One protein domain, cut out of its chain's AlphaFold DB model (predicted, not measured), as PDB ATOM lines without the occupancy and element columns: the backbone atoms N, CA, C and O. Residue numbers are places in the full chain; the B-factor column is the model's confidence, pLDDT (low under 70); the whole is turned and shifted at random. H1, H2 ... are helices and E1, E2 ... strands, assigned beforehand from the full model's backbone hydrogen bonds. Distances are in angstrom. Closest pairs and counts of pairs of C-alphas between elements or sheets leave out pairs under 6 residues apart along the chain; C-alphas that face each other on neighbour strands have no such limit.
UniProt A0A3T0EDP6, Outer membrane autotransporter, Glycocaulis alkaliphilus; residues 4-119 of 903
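Overview. This is residues 4 to 119 of the 903 residues of the protein "Outer membrane autotransporter" of Glycocaulis alkaliphilus (UniProt A0A3T0EDP6). With little regular structure, this model is largely loop, joining a curled, antiparallel sheet toward one end, E1 E7 E6 E5, to a small mixed sheet, E2 E3 E4, toward the other. The named elements, E1 to E7 then H1, hold 39 of 116 printed residues, mostly strand. It is compact, radius of gyration of the C-alphas 15.3 A, yet elongated, 49 by 26 by 24 A.

Along the chain. E1, residues 4 to 7, begins at C-alpha (-37.544, -18.079, 83.209). E2 is 16 to 19, E3 27 to 30, E4 46 to 48, E5 75 to 78, E6 86 to 94, 21.6 A long, E7 109 to 115, 18.3 A. H1, 116 to 119, ends at C-alpha (-48.690, -28.754, 89.061).

Arrangement. E1 is antiparallel to E7, N 5 and O 111 being 2.9 A apart. E5 E6 E7 form a meander, successive antiparallel neighbours: N 78 and O 86, 2.8 A; N 92 and O 112, 3.0 A. H1, too short for an O i to N i+4 pair, only grazes this sheet. E2 and E3 form a hairpin, N 17 and O 29 3.0 A apart; E4 is parallel to E3, N 28 and O 46 3.0 A apart.

Size, cuts and confidence. The printed part has no cut. Links E3 to E4, E4 to E5 and E6 to E7 are long. pLDDT is under 70 in 21 residues, among them 103 to 108.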
ATOM      1  N   TRP A   4     -38.168 -18.605  84.416       84.12
ATOM      2  CA  TRP A   4     -37.544 -18.079  83.209       84.12
ATOM      3  C   TRP A   4     -36.307 -18.893  82.841       84.12
ATOM      4  O   TRP A   4     -35.681 -19.504  83.706       84.12
ATOM      5  N   THR A   5     -35.998 -18.909  81.552       84.88
ATOM      6  CA  THR A   5     -34.786 -19.474  80.953       84.88
ATOM      7  C   THR A   5     -34.439 -18.635  79.731       84.88
ATOM      8  O   THR A   5     -35.328 -18.038  79.116       84.88
ATOM      9  N   ASP A   6     -33.174 -18.578  79.361       83.12
ATOM     10  CA  ASP A   6     -32.716 -18.078  78.073       83.12
ATOM     11  C   ASP A   6     -32.292 -19.226  77.156       83.12
ATOM     12  O   ASP A   6     -32.400 -20.403  77.501       83.12
ATOM     13  N   PHE A   7     -31.916 -18.849  75.937       83.81
ATOM     14  CA  PHE A   7     -31.450 -19.732  74.879       83.81
ATOM     15  C   PHE A   7     -30.203 -19.104  74.253       83.81
ATOM     16  O   PHE A   7     -30.286 -18.301  73.316       83.81
ATOM     17  N   ASP A   8     -29.051 -19.428  74.835       81.75
ATOM     18  CA  ASP A   8     -27.739 -18.892  74.472       81.75
ATOM     19  C   ASP A   8     -27.323 -19.213  73.029       81.75
ATOM     20  O   ASP A   8     -27.718 -20.220  72.443       81.75
ATOM     21  N   LEU A   9     -26.439 -18.385  72.462       81.19
ATOM     22  CA  LEU A   9     -25.801 -18.661  71.174       81.19
ATOM     23  C   LEU A   9     -24.670 -19.703  71.325       81.19
ATOM     24  O   LEU A   9     -23.655 -19.411  71.969       81.19
ATOM     25  N   PRO A  10     -24.736 -20.872  70.649       80.38
ATOM     26  CA  PRO A  10     -23.658 -21.855  70.700       80.38
ATOM     27  C   PRO A  10     -22.335 -21.307  70.156       80.38
ATOM     28  O   PRO A  10     -22.209 -20.982  68.974       80.38
ATOM     29  N   GLY A  11     -21.321 -21.256  71.023       80.12
ATOM     30  CA  GLY A  11     -19.981 -20.781  70.669       80.12
ATOM     31  C   GLY A  11     -19.846 -19.258  70.578       80.12
ATOM     32  O   GLY A  11     -19.097 -18.784  69.722       80.12
ATOM     33  N   ARG A  12     -20.553 -18.508  71.441       81.75
ATOM     34  CA  ARG A  12     -20.390 -17.054  71.646       81.75
ATOM     35  C   ARG A  12     -18.916 -16.608  71.661       81.75
ATOM     36  O   ARG A  12     -18.046 -17.298  72.192       81.75
ATOM     37  N   THR A  13     -18.634 -15.454  71.053       80.25
ATOM     38  CA  THR A  13     -17.261 -14.919  70.896       80.25
ATOM     39  C   THR A  13     -17.063 -13.508  71.444       80.25
ATOM     40  O   THR A  13     -15.928 -13.029  71.455       80.25
ATOM     41  N   GLY A  14     -18.140 -12.826  71.828       82.12
ATOM     42  CA  GLY A  14     -18.096 -11.566  72.559       82.12
ATOM     43  C   GLY A  14     -18.163 -11.799  74.068       82.12
ATOM     44  O   GLY A  14     -18.534 -12.871  74.535       82.12
ATOM     45  N   GLU A  15     -17.815 -10.766  74.826       84.69
ATOM     46  CA  GLU A  15     -18.039 -10.681  76.269       84.69
ATOM     47  C   GLU A  15     -19.065  -9.572  76.546       84.69
ATOM     48  O   GLU A  15     -19.034  -8.521  75.895       84.69
ATOM     49  N   CYS A  16     -19.957  -9.790  77.513       86.88
ATOM     50  CA  CYS A  16     -20.824  -8.757  78.077       86.88
ATOM     51  C   CYS A  16     -20.395  -8.476  79.519       86.88
ATOM     52  O   CYS A  16     -19.990  -9.388  80.239       86.88
ATOM     53  N   GLY A  17     -20.482  -7.224  79.963       85.88
ATOM     54  CA  GLY A  17     -20.066  -6.857  81.315       85.88
ATOM     55  C   GLY A  17     -20.689  -5.561  81.812       85.88
ATOM     56  O   GLY A  17     -21.291  -4.808  81.047       85.88
ATOM     57  N   ARG A  18     -20.533  -5.303  83.116       87.56
ATOM     58  CA  ARG A  18     -20.988  -4.058  83.740       87.56
ATOM     59  C   ARG A  18     -19.982  -2.933  83.535       87.56
ATOM     60  O   ARG A  18     -18.863  -2.987  84.045       87.56
ATOM     61  N   GLU A  19     -20.406  -1.876  82.854       85.44
ATOM     62  CA  GLU A  19     -19.610  -0.672  82.639       85.44
ATOM     63  C   GLU A  19     -20.439   0.623  82.703       85.44
ATOM     64  O   GLU A  19     -21.660   0.623  82.848       85.44
ATOM     65  N   ASN A  20     -19.757   1.769  82.653       83.69
ATOM     66  CA  ASN A  20     -20.408   3.078  82.630       83.69
ATOM     67  C   ASN A  20     -20.582   3.529  81.176       83.69
ATOM     68  O   ASN A  20     -19.648   4.073  80.580       83.69
ATOM     69  N   PHE A  21     -21.774   3.321  80.619       78.62
ATOM     70  CA  PHE A  21     -22.066   3.525  79.201       78.62
ATOM     71  C   PHE A  21     -23.055   4.674  78.978       78.62
ATOM     72  O   PHE A  21     -24.050   4.805  79.686       78.62
ATOM     73  N   LEU A  22     -22.765   5.548  78.007       78.88
ATOM     74  CA  LEU A  22     -23.572   6.731  77.646       78.88
ATOM     75  C   LEU A  22     -23.960   7.683  78.805       78.88
ATOM     76  O   LEU A  22     -24.850   8.518  78.655       78.88
ATOM     77  N   GLY A  23     -23.242   7.631  79.931       78.12
ATOM     78  CA  GLY A  23     -23.501   8.451  81.123       78.12
ATOM     79  C   GLY A  23     -24.361   7.768  82.190       78.12
ATOM     80  O   GLY A  23     -24.481   8.314  83.284       78.12
ATOM     81  N   PHE A  24     -24.881   6.579  81.894       81.19
ATOM     82  CA  PHE A  24     -25.493   5.664  82.851       81.19
ATOM     83  C   PHE A  24     -24.401   4.844  83.545       81.19
ATOM     84  O   PHE A  24     -23.328   4.607  82.977       81.19
ATOM     85  N   THR A  25     -24.638   4.462  84.797       79.50
ATOM     86  CA  THR A  25     -23.674   3.702  85.605       79.50
ATOM     87  C   THR A  25     -24.170   2.290  85.831       79.50
ATOM     88  O   THR A  25     -25.362   2.106  86.033       79.50
ATOM     89  N   ASN A  26     -23.256   1.318  85.894       81.81
ATOM     90  CA  ASN A  26     -23.588  -0.095  86.140       81.81
ATOM     91  C   ASN A  26     -24.391  -0.783  85.007       81.81
ATOM     92  O   ASN A  26     -24.960  -1.859  85.217       81.81
ATOM     93  N   SER A  27     -24.404  -0.171  83.818       84.81
ATOM     94  CA  SER A  27     -25.032  -0.655  82.585       84.81
ATOM     95  C   SER A  27     -24.411  -1.966  82.105       84.81
ATOM     96  O   SER A  27     -23.198  -2.135  82.202       84.81
ATOM     97  N   ILE A  28     -25.218  -2.866  81.541       87.06
ATOM     98  CA  ILE A  28     -24.731  -4.104  80.916       87.06
ATOM     99  C   ILE A  28     -24.518  -3.823  79.430       87.06
ATOM    100  O   ILE A  28     -25.457  -3.430  78.736       87.06
ATOM    101  N   VAL A  29     -23.292  -4.012  78.946       86.19
ATOM    102  CA  VAL A  29     -22.929  -3.778  77.543       86.19
ATOM    103  C   VAL A  29     -22.203  -4.990  76.990       86.19
ATOM    104  O   VAL A  29     -21.255  -5.487  77.600       86.19
ATOM    105  N   CYS A  30     -22.650  -5.451  75.826       87.81
ATOM    106  CA  CYS A  30     -22.011  -6.517  75.071       87.81
ATOM    107  C   CYS A  30     -21.011  -5.963  74.050       87.81
ATOM    108  O   CYS A  30     -21.306  -5.038  73.300       87.81
ATOM    109  N   SER A  31     -19.819  -6.557  73.989       87.69
ATOM    110  CA  SER A  31     -18.750  -6.179  73.047       87.69
ATOM    111  C   SER A  31     -19.107  -6.372  71.560       87.69
ATOM    112  O   SER A  31     -18.416  -5.849  70.684       87.69
ATOM    113  N   ASP A  32     -20.171  -7.126  71.289       86.81
ATOM    114  CA  ASP A  32     -20.742  -7.459  69.986       86.81
ATOM    115  C   ASP A  32     -22.152  -6.857  69.786       86.81
ATOM    116  O   ASP A  32     -22.959  -7.378  69.016       86.81
ATOM    117  N   GLU A  33     -22.442  -5.744  70.470       81.25
ATOM    118  CA  GLU A  33     -23.679  -4.967  70.330       81.25
ATOM    119  C   GLU A  33     -23.966  -4.453  68.906       81.25
ATOM    120  O   GLU A  33     -23.064  -4.223  68.096       81.25
ATOM    121  N   ASP A  34     -25.253  -4.250  68.598       74.88
ATOM    122  CA  ASP A  34     -25.710  -3.797  67.275       74.88
ATOM    123  C   ASP A  34     -25.754  -2.261  67.101       74.88
ATOM    124  O   ASP A  34     -26.003  -1.773  65.991       74.88
ATOM    125  N   GLY A  35     -25.495  -1.486  68.162       71.12
ATOM    126  CA  GLY A  35     -25.480  -0.022  68.149       71.12
ATOM    127  C   GLY A  35     -26.852   0.657  68.090       71.12
ATOM    128  O   GLY A  35     -26.903   1.889  67.993       71.12
ATOM    129  N   ILE A  36     -27.958  -0.100  68.085       69.88
ATOM    130  CA  ILE A  36     -29.321   0.427  67.876       69.88
ATOM    131  C   ILE A  36     -30.383  -0.144  68.826       69.88
ATOM    132  O   ILE A  36     -31.426   0.491  68.996       69.88
ATOM    133  N   SER A  37     -30.133  -1.303  69.431       74.06
ATOM    134  CA  SER A  37     -31.027  -1.989  70.363       74.06
ATOM    135  C   SER A  37     -30.627  -1.735  71.816       74.06
ATOM    136  O   SER A  37     -29.469  -1.459  72.122       74.06
ATOM    137  N   GLY A  38     -31.590  -1.853  72.730       73.62
ATOM    138  CA  GLY A  38     -31.350  -1.734  74.165       73.62
ATOM    139  C   GLY A  38     -32.520  -1.128  74.929       73.62
ATOM    140  O   GLY A  38     -33.366  -0.432  74.363       73.62
ATOM    141  N   ALA A  39     -32.552  -1.377  76.237       75.12
ATOM    142  CA  ALA A  39     -33.601  -0.888  77.123       75.12
ATOM    143  C   ALA A  39     -33.071  -0.449  78.485       75.12
ATOM    144  O   ALA A  39     -32.056  -0.929  78.989       75.12
ATOM    145  N   PHE A  40     -33.821   0.462  79.096       74.00
ATOM    146  CA  PHE A  40     -33.661   0.844  80.491       74.00
ATOM    147  C   PHE A  40     -34.398  -0.165  81.373       74.00
ATOM    148  O   PHE A  40     -35.594  -0.387  81.180       74.00
ATOM    149  N   VAL A  41     -33.680  -0.775  82.317       66.00
ATOM    150  CA  VAL A  41     -34.243  -1.747  83.279       66.00
ATOM    151  C   VAL A  41     -34.781  -1.021  84.507       66.00
ATOM    152  O   VAL A  41     -35.885  -1.289  84.975       66.00
ATOM    153  N   ASP A  42     -34.020  -0.034  84.965       62.00
ATOM    154  CA  ASP A  42     -34.454   1.021  85.869       62.00
ATOM    155  C   ASP A  42     -34.062   2.381  85.254       62.00
ATOM    156  O   ASP A  42     -33.511   2.444  84.153       62.00
ATOM    157  N   GLY A  43     -34.382   3.490  85.924       65.19
ATOM    158  CA  GLY A  43     -34.147   4.834  85.381       65.19
ATOM    159  C   GLY A  43     -32.674   5.217  85.166       65.19
ATOM    160  O   GLY A  43     -32.426   6.192  84.456       65.19
ATOM    161  N   ASP A  44     -31.732   4.472  85.751       71.75
ATOM    162  CA  ASP A  44     -30.297   4.766  85.767       71.75
ATOM    163  C   ASP A  44     -29.425   3.625  85.178       71.75
ATOM    164  O   ASP A  44     -28.242   3.855  84.905       71.75
ATOM    165  N   THR A  45     -29.996   2.437  84.917       75.88
ATOM    166  CA  THR A  45     -29.329   1.244  84.355       75.88
ATOM    167  C   THR A  45     -29.800   0.931  82.928       75.88
ATOM    168  O   THR A  45     -30.980   0.663  82.682       75.88
ATOM    169  N   LEU A  46     -28.857   0.886  81.981       81.69
ATOM    170  CA  LEU A  46     -29.090   0.583  80.561       81.69
ATOM    171  C   LEU A  46     -28.549  -0.814  80.203       81.69
ATOM    172  O   LEU A  46     -27.422  -1.142  80.568       81.69
ATOM    173  N   ILE A  47     -29.322  -1.620  79.471       83.12
ATOM    174  CA  ILE A  47     -28.852  -2.856  78.826       83.12
ATOM    175  C   ILE A  47     -28.699  -2.607  77.327       83.12
ATOM    176  O   ILE A  47     -29.652  -2.197  76.664       83.12
ATOM    177  N   ILE A  48     -27.505  -2.894  76.809       85.50
ATOM    178  CA  ILE A  48     -27.150  -2.871  75.388       85.50
ATOM    179  C   ILE A  48     -26.821  -4.314  74.955       85.50
ATOM    180  O   ILE A  48     -25.731  -4.808  75.265       85.50
ATOM    181  N   PRO A  49     -27.768  -5.020  74.306       83.69
ATOM    182  CA  PRO A  49     -27.640  -6.434  73.973       83.69
ATOM    183  C   PRO A  49     -26.738  -6.678  72.754       83.69
ATOM    184  O   PRO A  49     -26.648  -5.858  71.840       83.69
ATOM    185  N   GLY A  50     -26.139  -7.866  72.707       82.81
ATOM    186  CA  GLY A  50     -25.410  -8.417  71.561       82.81
ATOM    187  C   GLY A  50     -25.604  -9.940  71.487       82.81
ATOM    188  O   GLY A  50     -26.183 -10.505  72.414       82.81
ATOM    189  N   PRO A  51     -25.136 -10.620  70.420       80.88
ATOM    190  CA  PRO A  51     -25.264 -12.078  70.269       80.88
ATOM    191  C   PRO A  51     -24.670 -12.916  71.409       80.88
ATOM    192  O   PRO A  51     -24.994 -14.096  71.518       80.88
ATOM    193  N   SER A  52     -23.778 -12.337  72.215       84.19
ATOM    194  CA  SER A  52     -23.155 -12.986  73.374       84.19
ATOM    195  C   SER A  52     -23.839 -12.653  74.711       84.19
ATOM    196  O   SER A  52     -23.272 -12.962  75.760       84.19
ATOM    197  N   LEU A  53     -25.022 -12.018  74.696       83.12
ATOM    198  CA  LEU A  53     -25.818 -11.768  75.899       83.12
ATOM    199  C   LEU A  53     -26.393 -13.077  76.455       83.12
ATOM    200  O   LEU A  53     -27.152 -13.761  75.778       83.12
ATOM    201  N   ASP A  54     -26.052 -13.327  77.712       83.12
ATOM    202  CA  ASP A  54     -26.499 -14.405  78.596       83.12
ATOM    203  C   ASP A  54     -27.188 -13.709  79.773       83.12
ATOM    204  O   ASP A  54     -26.630 -12.779  80.362       83.12
ATOM    205  N   MET A  55     -28.449 -14.052  80.016       81.25
ATOM    206  CA  MET A  55     -29.300 -13.454  81.043       81.25
ATOM    207  C   MET A  55     -29.393 -14.350  82.284       81.25
ATOM    208  O   MET A  55     -29.623 -13.828  83.378       81.25
ATOM    209  N   PHE A  56     -29.210 -15.664  82.139       86.38
ATOM    210  CA  PHE A  56     -29.190 -16.639  83.224       86.38
ATOM    211  C   PHE A  56     -27.932 -17.519  83.113       86.38
ATOM    212  O   PHE A  56     -27.854 -18.338  82.204       86.38
ATOM    213  N   PRO A  57     -26.980 -17.431  84.068       80.94
ATOM    214  CA  PRO A  57     -25.641 -17.999  83.919       80.94
ATOM    215  C   PRO A  57     -25.580 -19.440  83.396       80.94
ATOM    216  O   PRO A  57     -25.898 -20.394  84.116       80.94
ATOM    217  N   GLY A  58     -25.067 -19.589  82.176       81.12
ATOM    218  CA  GLY A  58     -24.958 -20.864  81.476       81.12
ATOM    219  C   GLY A  58     -23.857 -20.873  80.415       81.12
ATOM    220  O   GLY A  58     -23.050 -19.955  80.314       81.12
ATOM    221  N   ASP A  59     -23.796 -21.962  79.654       79.69
ATOM    222  CA  ASP A  59     -23.144 -22.029  78.345       79.69
ATOM    223  C   ASP A  59     -24.087 -22.837  77.446       79.69
ATOM    224  O   ASP A  59     -24.487 -23.942  77.826       79.69
ATOM    225  N   ALA A  60     -24.389 -22.317  76.252       80.50
ATOM    226  CA  ALA A  60     -25.327 -22.941  75.317       80.50
ATOM    227  C   ALA A  60     -25.080 -24.445  75.098       80.50
ATOM    228  O   ALA A  60     -23.998 -24.872  74.662       80.50
ATOM    229  N   LEU A  61     -26.116 -25.252  75.302       78.06
ATOM    230  CA  LEU A  61     -26.089 -26.683  75.044       78.06
ATOM    231  C   LEU A  61     -26.325 -27.003  73.554       78.06
ATOM    232  O   LEU A  61     -27.022 -26.285  72.833       78.06
ATOM    233  N   PRO A  62     -25.791 -28.129  73.041       76.31
ATOM    234  CA  PRO A  62     -26.094 -28.572  71.685       76.31
ATOM    235  C   PRO A  62     -27.597 -28.818  71.484       76.31
ATOM    236  O   PRO A  62     -28.184 -29.669  72.154       76.31
ATOM    237  N   ASN A  63     -28.172 -28.142  70.483       74.81
ATOM    238  CA  ASN A  63     -29.602 -28.133  70.131       74.81
ATOM    239  C   ASN A  63     -30.523 -27.397  71.122       74.81
ATOM    240  O   ASN A  63     -31.731 -27.629  71.115       74.81
ATOM    241  N   GLU A  64     -29.976 -26.502  71.939       80.38
ATOM    242  CA  GLU A  64     -30.759 -25.546  72.719       80.38
ATOM    243  C   GLU A  64     -31.475 -24.544  71.799       80.38
ATOM    244  O   GLU A  64     -30.843 -23.894  70.962       80.38
ATOM    245  N   VAL A  65     -32.808 -24.478  71.897       76.62
ATOM    246  CA  VAL A  65     -33.680 -23.654  71.044       76.62
ATOM    247  C   VAL A  65     -34.934 -23.215  71.801       76.62
ATOM    248  O   VAL A  65     -35.528 -24.006  72.535       76.62
ATOM    249  N   GLY A  66     -35.357 -21.969  71.579       75.81
ATOM    250  CA  GLY A  66     -36.590 -21.410  72.134       75.81
ATOM    251  C   GLY A  66     -37.777 -21.424  71.168       75.81
ATOM    252  O   GLY A  66     -37.632 -21.616  69.961       75.81
ATOM    253  N   THR A  67     -38.961 -21.177  71.728       73.69
ATOM    254  CA  THR A  67     -40.220 -20.880  71.023       73.69
ATOM    255  C   THR A  67     -40.162 -19.525  70.311       73.69
ATOM    256  O   THR A  67     -39.709 -18.539  70.896       73.69
ATOM    257  N   ALA A  68     -40.622 -19.458  69.061       69.81
ATOM    258  CA  ALA A  68     -40.660 -18.230  68.273       69.81
ATOM    259  C   ALA A  68     -41.896 -17.363  68.594       69.81
ATOM    260  O   ALA A  68     -42.868 -17.791  69.213       69.81
ATOM    261  N   GLY A  69     -41.904 -16.109  68.134       66.69
ATOM    262  CA  GLY A  69     -43.040 -15.206  68.338       66.69
ATOM    263  C   GLY A  69     -44.351 -15.731  67.727       66.69
ATOM    264  O   GLY A  69     -44.608 -15.519  66.543       66.69
ATOM    265  N   GLY A  70     -45.199 -16.360  68.551       66.75
ATOM    266  CA  GLY A  70     -46.542 -16.830  68.186       66.75
ATOM    267  C   GLY A  70     -46.781 -18.345  68.243       66.75
ATOM    268  O   GLY A  70     -47.865 -18.768  67.848       66.75
ATOM    269  N   ASP A  71     -45.829 -19.154  68.724       66.06
ATOM    270  CA  ASP A  71     -45.943 -20.624  68.816       66.06
ATOM    271  C   ASP A  71     -46.084 -21.175  70.259       66.06
ATOM    272  O   ASP A  71     -45.845 -22.361  70.494       66.06
ATOM    273  N   SER A  72     -46.504 -20.329  71.217       72.81
ATOM    274  CA  SER A  72     -46.705 -20.659  72.642       72.81
ATOM    275  C   SER A  72     -47.321 -22.047  72.878       72.81
ATOM    276  O   SER A  72     -48.382 -22.361  72.336       72.81
ATOM    277  N   GLY A  73     -46.704 -22.836  73.764       72.94
ATOM    278  CA  GLY A  73     -47.130 -24.199  74.102       72.94
ATOM    279  C   GLY A  73     -46.079 -25.293  73.863       72.94
ATOM    280  O   GLY A  73     -46.374 -26.466  74.081       72.94
ATOM    281  N   GLY A  74     -44.866 -24.947  73.418       81.38
ATOM    282  CA  GLY A  74     -43.785 -25.916  73.186       81.38
ATOM    283  C   GLY A  74     -43.217 -26.538  74.478       81.38
ATOM    284  O   GLY A  74     -43.166 -25.865  75.510       81.38
ATOM    285  N   PRO A  75     -42.758 -27.804  74.463       87.44
ATOM    286  CA  PRO A  75     -42.160 -28.443  75.635       87.44
ATOM    287  C   PRO A  75     -40.722 -27.959  75.881       87.44
ATOM    288  O   PRO A  75     -39.878 -28.011  74.987       87.44
ATOM    289  N   LEU A  76     -40.412 -27.573  77.121       86.69
ATOM    290  CA  LEU A  76     -39.034 -27.417  77.592       86.69
ATOM    291  C   LEU A  76     -38.460 -28.811  77.883       86.69
ATOM    292  O   LEU A  76     -38.982 -29.514  78.751       86.69
ATOM    293  N   MET A  77     -37.409 -29.218  77.165       87.06
ATOM    294  CA  MET A  77     -36.881 -30.589  77.211       87.06
ATOM    295  C   MET A  77     -35.436 -30.668  77.718       87.06
ATOM    296  O   MET A  77     -34.523 -30.081  77.140       87.06
ATOM    297  N   ALA A  78     -35.205 -31.491  78.741       85.06
ATOM    298  CA  ALA A  78     -33.874 -31.907  79.171       85.06
ATOM    299  C   ALA A  78     -33.352 -33.032  78.263       85.06
ATOM    300  O   ALA A  78     -33.616 -34.209  78.503       85.06
ATOM    301  N   MET A  79     -32.597 -32.667  77.223       82.06
ATOM    302  CA  MET A  79     -32.075 -33.623  76.232       82.06
ATOM    303  C   MET A  79     -30.795 -34.352  76.669       82.06
ATOM    304  O   MET A  79     -30.572 -35.484  76.258       82.06
ATOM    305  N   ASN A  80     -29.943 -33.698  77.470       75.19
ATOM    306  CA  ASN A  80     -28.562 -34.144  77.735       75.19
ATOM    307  C   ASN A  80     -28.288 -34.523  79.201       75.19
ATOM    308  O   ASN A  80     -27.181 -34.951  79.523       75.19
ATOM    309  N   ILE A  81     -29.264 -34.342  80.097       69.38
ATOM    310  CA  ILE A  81     -29.101 -34.639  81.529       69.38
ATOM    311  C   ILE A  81     -29.261 -36.153  81.790       69.38
ATOM    312  O   ILE A  81     -28.673 -36.688  82.727       69.38
ATOM    313  N   PHE A  82     -29.998 -36.862  80.923       68.38
ATOM    314  CA  PHE A  82     -30.348 -38.279  81.075       68.38
ATOM    315  C   PHE A  82     -30.226 -39.048  79.754       68.38
ATOM    316  O   PHE A  82     -30.073 -38.466  78.684       68.38
ATOM    317  N   SER A  83     -30.300 -40.380  79.828       70.88
ATOM    318  CA  SER A  83     -30.279 -41.277  78.663       70.88
ATOM    319  C   SER A  83     -31.562 -41.233  77.821       70.88
ATOM    320  O   SER A  83     -31.521 -41.603  76.649       70.88
ATOM    321  N   ASN A  84     -32.664 -40.745  78.399       72.50
ATOM    322  CA  ASN A  84     -33.940 -40.483  77.735       72.50
ATOM    323  C   ASN A  84     -34.290 -38.988  77.890       72.50
ATOM    324  O   ASN A  84     -34.143 -38.468  78.999       72.50
ATOM    325  N   PRO A  85     -34.778 -38.294  76.844       84.19
ATOM    326  CA  PRO A  85     -35.281 -36.926  76.970       84.19
ATOM    327  C   PRO A  85     -36.441 -36.815  77.966       84.19
ATOM    328  O   PRO A  85     -37.374 -37.616  77.908       84.19
ATOM    329  N   LEU A  86     -36.418 -35.796  78.831       86.56
ATOM    330  CA  LEU A  86     -37.515 -35.489  79.762       86.56
ATOM    331  C   LEU A  86     -38.138 -34.125  79.461       86.56
ATOM    332  O   LEU A  86     -37.424 -33.172  79.160       86.56
ATOM    333  N   ILE A  87     -39.459 -34.016  79.604       89.56
ATOM    334  CA  ILE A  87     -40.187 -32.741  79.530       89.56
ATOM    335  C   ILE A  87     -40.232 -32.137  80.939       89.56
ATOM    336  O   ILE A  87     -40.711 -32.778  81.869       89.56
ATOM    337  N   LEU A  88     -39.731 -30.910  81.100       86.94
ATOM    338  CA  LEU A  88     -39.664 -30.210  82.393       86.94
ATOM    339  C   LEU A  88     -40.794 -29.191  82.592       86.94
ATOM    340  O   LEU A  88     -41.118 -28.826  83.723       86.94
ATOM    341  N   GLY A  89     -41.378 -28.698  81.500       87.81
ATOM    342  CA  GLY A  89     -42.383 -27.640  81.523       87.81
ATOM    343  C   GLY A  89     -42.863 -27.244  80.133       87.81
ATOM    344  O   GLY A  89     -42.425 -27.806  79.130       87.81
ATOM    345  N   VAL A  90     -43.752 -26.252  80.082       88.25
ATOM    346  CA  VAL A  90     -44.334 -25.718  78.842       88.25
ATOM    347  C   VAL A  90     -43.926 -24.254  78.657       88.25
ATOM    348  O   VAL A  90     -44.284 -23.392  79.465       88.25
ATOM    349  N   LEU A  91     -43.188 -23.972  77.583       86.31
ATOM    350  CA  LEU A  91     -42.804 -22.627  77.153       86.31
ATOM    351  C   LEU A  91     -44.057 -21.846  76.750       86.31
ATOM    352  O   LEU A  91     -44.837 -22.285  75.904       86.31
ATOM    353  N   SER A  92     -44.271 -20.700  77.393       77.56
ATOM    354  CA  SER A  92     -45.552 -19.978  77.330       77.56
ATOM    355  C   SER A  92     -45.433 -18.583  76.704       77.56
ATOM    356  O   SER A  92     -46.392 -18.091  76.107       77.56
ATOM    357  N   GLY A  93     -44.249 -17.974  76.749       77.25
ATOM    358  CA  GLY A  93     -43.916 -16.741  76.034       77.25
ATOM    359  C   GLY A  93     -42.527 -16.241  76.424       77.25
ATOM    360  O   GLY A  93     -41.789 -16.952  77.099       77.25
ATOM    361  N   GLY A  94     -42.170 -15.015  76.043       76.25
ATOM    362  CA  GLY A  94     -40.847 -14.448  76.315       76.25
ATOM    363  C   GLY A  94     -40.780 -12.935  76.124       76.25
ATOM    364  O   GLY A  94     -41.810 -12.276  75.961       76.25
ATOM    365  N   PHE A  95     -39.570 -12.377  76.158       73.50
ATOM    366  CA  PHE A  95     -39.348 -10.959  75.852       73.50
ATOM    367  C   PHE A  95     -39.417 -10.687  74.345       73.50
ATOM    368  O   PHE A  95     -39.012 -11.514  73.534       73.50
ATOM    369  N   VAL A  96     -39.915  -9.504  73.976       64.56
ATOM    370  CA  VAL A  96     -40.043  -9.079  72.573       64.56
ATOM    371  C   VAL A  96     -38.711  -8.580  72.006       64.56
ATOM    372  O   VAL A  96     -37.952  -7.905  72.710       64.56
ATOM    373  N   ASP A  97     -38.454  -8.853  70.726       60.12
ATOM    374  CA  ASP A  97     -37.290  -8.368  69.976       60.12
ATOM    375  C   ASP A  97     -37.029  -6.871  70.221       60.12
ATOM    376  O   ASP A  97     -37.947  -6.044  70.193       60.12
ATOM    377  N   GLY A  98     -35.768  -6.505  70.460       60.44
ATOM    378  CA  GLY A  98     -35.356  -5.123  70.721       60.44
ATOM    379  C   GLY A  98     -35.538  -4.642  72.167       60.44
ATOM    380  O   GLY A  98     -34.987  -3.596  72.506       60.44
ATOM    381  N   SER A  99     -36.264  -5.371  73.030       60.94
ATOM    382  CA  SER A  99     -36.392  -5.005  74.455       60.94
ATOM    383  C   SER A  99     -35.193  -5.461  75.290       60.94
ATOM    384  O   SER A  99     -34.606  -4.658  76.002       60.94
ATOM    385  N   LEU A 100     -34.789  -6.727  75.177       68.56
ATOM    386  CA  LEU A 100     -33.607  -7.291  75.849       68.56
ATOM    387  C   LEU A 100     -32.770  -8.176  74.908       68.56
ATOM    388  O   LEU A 100     -31.934  -8.949  75.352       68.56
ATOM    389  N   GLN A 101     -33.000  -8.050  73.602       70.31
ATOM    390  CA  GLN A 101     -32.354  -8.800  72.522       70.31
ATOM    391  C   GLN A 101     -32.012  -7.819  71.399       70.31
ATOM    392  O   GLN A 101     -32.774  -6.878  71.165       70.31
ATOM    393  N   ALA A 102     -30.897  -8.023  70.699       71.31
ATOM    394  CA  ALA A 102     -30.540  -7.180  69.558       71.31
ATOM    395  C   ALA A 102     -31.388  -7.517  68.312       71.31
ATOM    396  O   ALA A 102     -31.943  -8.611  68.180       71.31
ATOM    397  N   ALA A 103     -31.545  -6.552  67.407       65.81
ATOM    398  CA  ALA A 103     -32.591  -6.592  66.389       65.81
ATOM    399  C   ALA A 103     -32.347  -7.691  65.337       65.81
ATOM    400  O   ALA A 103     -31.367  -7.657  64.591       65.81
ATOM    401  N   GLY A 104     -33.285  -8.640  65.227       65.81
ATOM    402  CA  GLY A 104     -33.209  -9.753  64.273       65.81
ATOM    403  C   GLY A 104     -32.293 -10.904  64.704       65.81
ATOM    404  O   GLY A 104     -31.790 -11.628  63.843       65.81
ATOM    405  N   GLN A 105     -32.050 -11.058  66.009       68.75
ATOM    406  CA  GLN A 105     -31.371 -12.224  66.574       68.75
ATOM    407  C   GLN A 105     -32.351 -13.359  66.899       68.75
ATOM    408  O   GLN A 105     -33.523 -13.122  67.160       68.75
ATOM    409  N   ASN A 106     -31.838 -14.592  66.893       65.44
ATOM    410  CA  ASN A 106     -32.589 -15.816  67.215       65.44
ATOM    411  C   ASN A 106     -32.080 -16.508  68.502       65.44
ATOM    412  O   ASN A 106     -32.524 -17.608  68.810       65.44
ATOM    413  N   TYR A 107     -31.102 -15.908  69.189       69.62
ATOM    414  CA  TYR A 107     -30.406 -16.422  70.377       69.62
ATOM    415  C   TYR A 107     -30.171 -15.263  71.362       69.62
ATOM    416  O   TYR A 107     -30.304 -14.104  70.969       69.62
ATOM    417  N   GLY A 108     -29.868 -15.569  72.628       64.81
ATOM    418  CA  GLY A 108     -29.948 -14.604  73.737       64.81
ATOM    419  C   GLY A 108     -31.401 -14.275  74.120       64.81
ATOM    420  O   GLY A 108     -31.686 -13.271  74.773       64.81
ATOM    421  N   GLY A 109     -32.350 -15.094  73.650       74.06
ATOM    422  CA  GLY A 109     -33.781 -14.899  73.842       74.06
ATOM    423  C   GLY A 109     -34.268 -15.518  75.143       74.06
ATOM    424  O   GLY A 109     -34.036 -16.695  75.395       74.06
ATOM    425  N   VAL A 110     -34.981 -14.735  75.948       79.88
ATOM    426  CA  VAL A 110     -35.518 -15.150  77.253       79.88
ATOM    427  C   VAL A 110     -36.984 -15.552  77.121       79.88
ATOM    428  O   VAL A 110     -37.808 -14.753  76.666       79.88
ATOM    429  N   SER A 111     -37.319 -16.758  77.581       81.25
ATOM    430  CA  SER A 111     -38.688 -17.267  77.695       81.25
ATOM    431  C   SER A 111     -39.076 -17.550  79.142       81.25
ATOM    432  O   SER A 111     -38.239 -17.923  79.962       81.25
ATOM    433  N   TYR A 112     -40.368 -17.432  79.448       84.31
ATOM    434  CA  TYR A 112     -40.953 -18.000  80.655       84.31
ATOM    435  C   TYR A 112     -41.655 -19.326  80.355       84.31
ATOM    436  O   TYR A 112     -42.246 -19.532  79.286       84.31
ATOM    437  N   TYR A 113     -41.606 -20.227  81.330       85.38
ATOM    438  CA  TYR A 113     -42.210 -21.549  81.256       85.38
ATOM    439  C   TYR A 113     -43.044 -21.861  82.498       85.38
ATOM    440  O   TYR A 113     -42.803 -21.356  83.595       85.38
ATOM    441  N   ASN A 114     -44.029 -22.733  82.306       84.00
ATOM    442  CA  ASN A 114     -44.780 -23.364  83.380       84.00
ATOM    443  C   ASN A 114     -44.111 -24.712  83.703       84.00
ATOM    444  O   ASN A 114     -44.206 -25.620  82.874       84.00
ATOM    445  N   PRO A 115     -43.391 -24.864  84.832       85.19
ATOM    446  CA  PRO A 115     -42.763 -26.133  85.192       85.19
ATOM    447  C   PRO A 115     -43.808 -27.183  85.570       85.19
ATOM    448  O   PRO A 115     -44.733 -26.882  86.321       85.19
ATOM    449  N   LEU A 116     -43.621 -28.432  85.135       87.12
ATOM    450  CA  LEU A 116     -44.551 -29.516  85.472       87.12
ATOM    451  C   LEU A 116     -44.572 -29.812  86.979       87.12
ATOM    452  O   LEU A 116     -45.630 -30.106  87.523       87.12
ATOM    453  N   TYR A 117     -43.434 -29.671  87.674       83.19
ATOM    454  CA  TYR A 117     -43.340 -29.982  89.108       83.19
ATOM    455  C   TYR A 117     -44.237 -29.097  89.992       83.19
ATOM    456  O   TYR A 117     -44.596 -29.513  91.088       83.19
ATOM    457  N   ALA A 118     -44.597 -27.891  89.536       82.44
ATOM    458  CA  ALA A 118     -45.471 -26.981  90.280       82.44
ATOM    459  C   ALA A 118     -46.952 -27.397  90.236       82.44
ATOM    460  O   ALA A 118     -47.727 -26.932  91.065       82.44
ATOM    461  N   TYR A 119     -47.326 -28.269  89.294       83.38
ATOM    462  CA  TYR A 119     -48.690 -28.754  89.061       83.38
ATOM    463  C   TYR A 119     -48.742 -30.291  89.089       83.38
ATOM    464  O   TYR A 119     -49.544 -30.908  88.389       83.38
TER     465      TYR A 119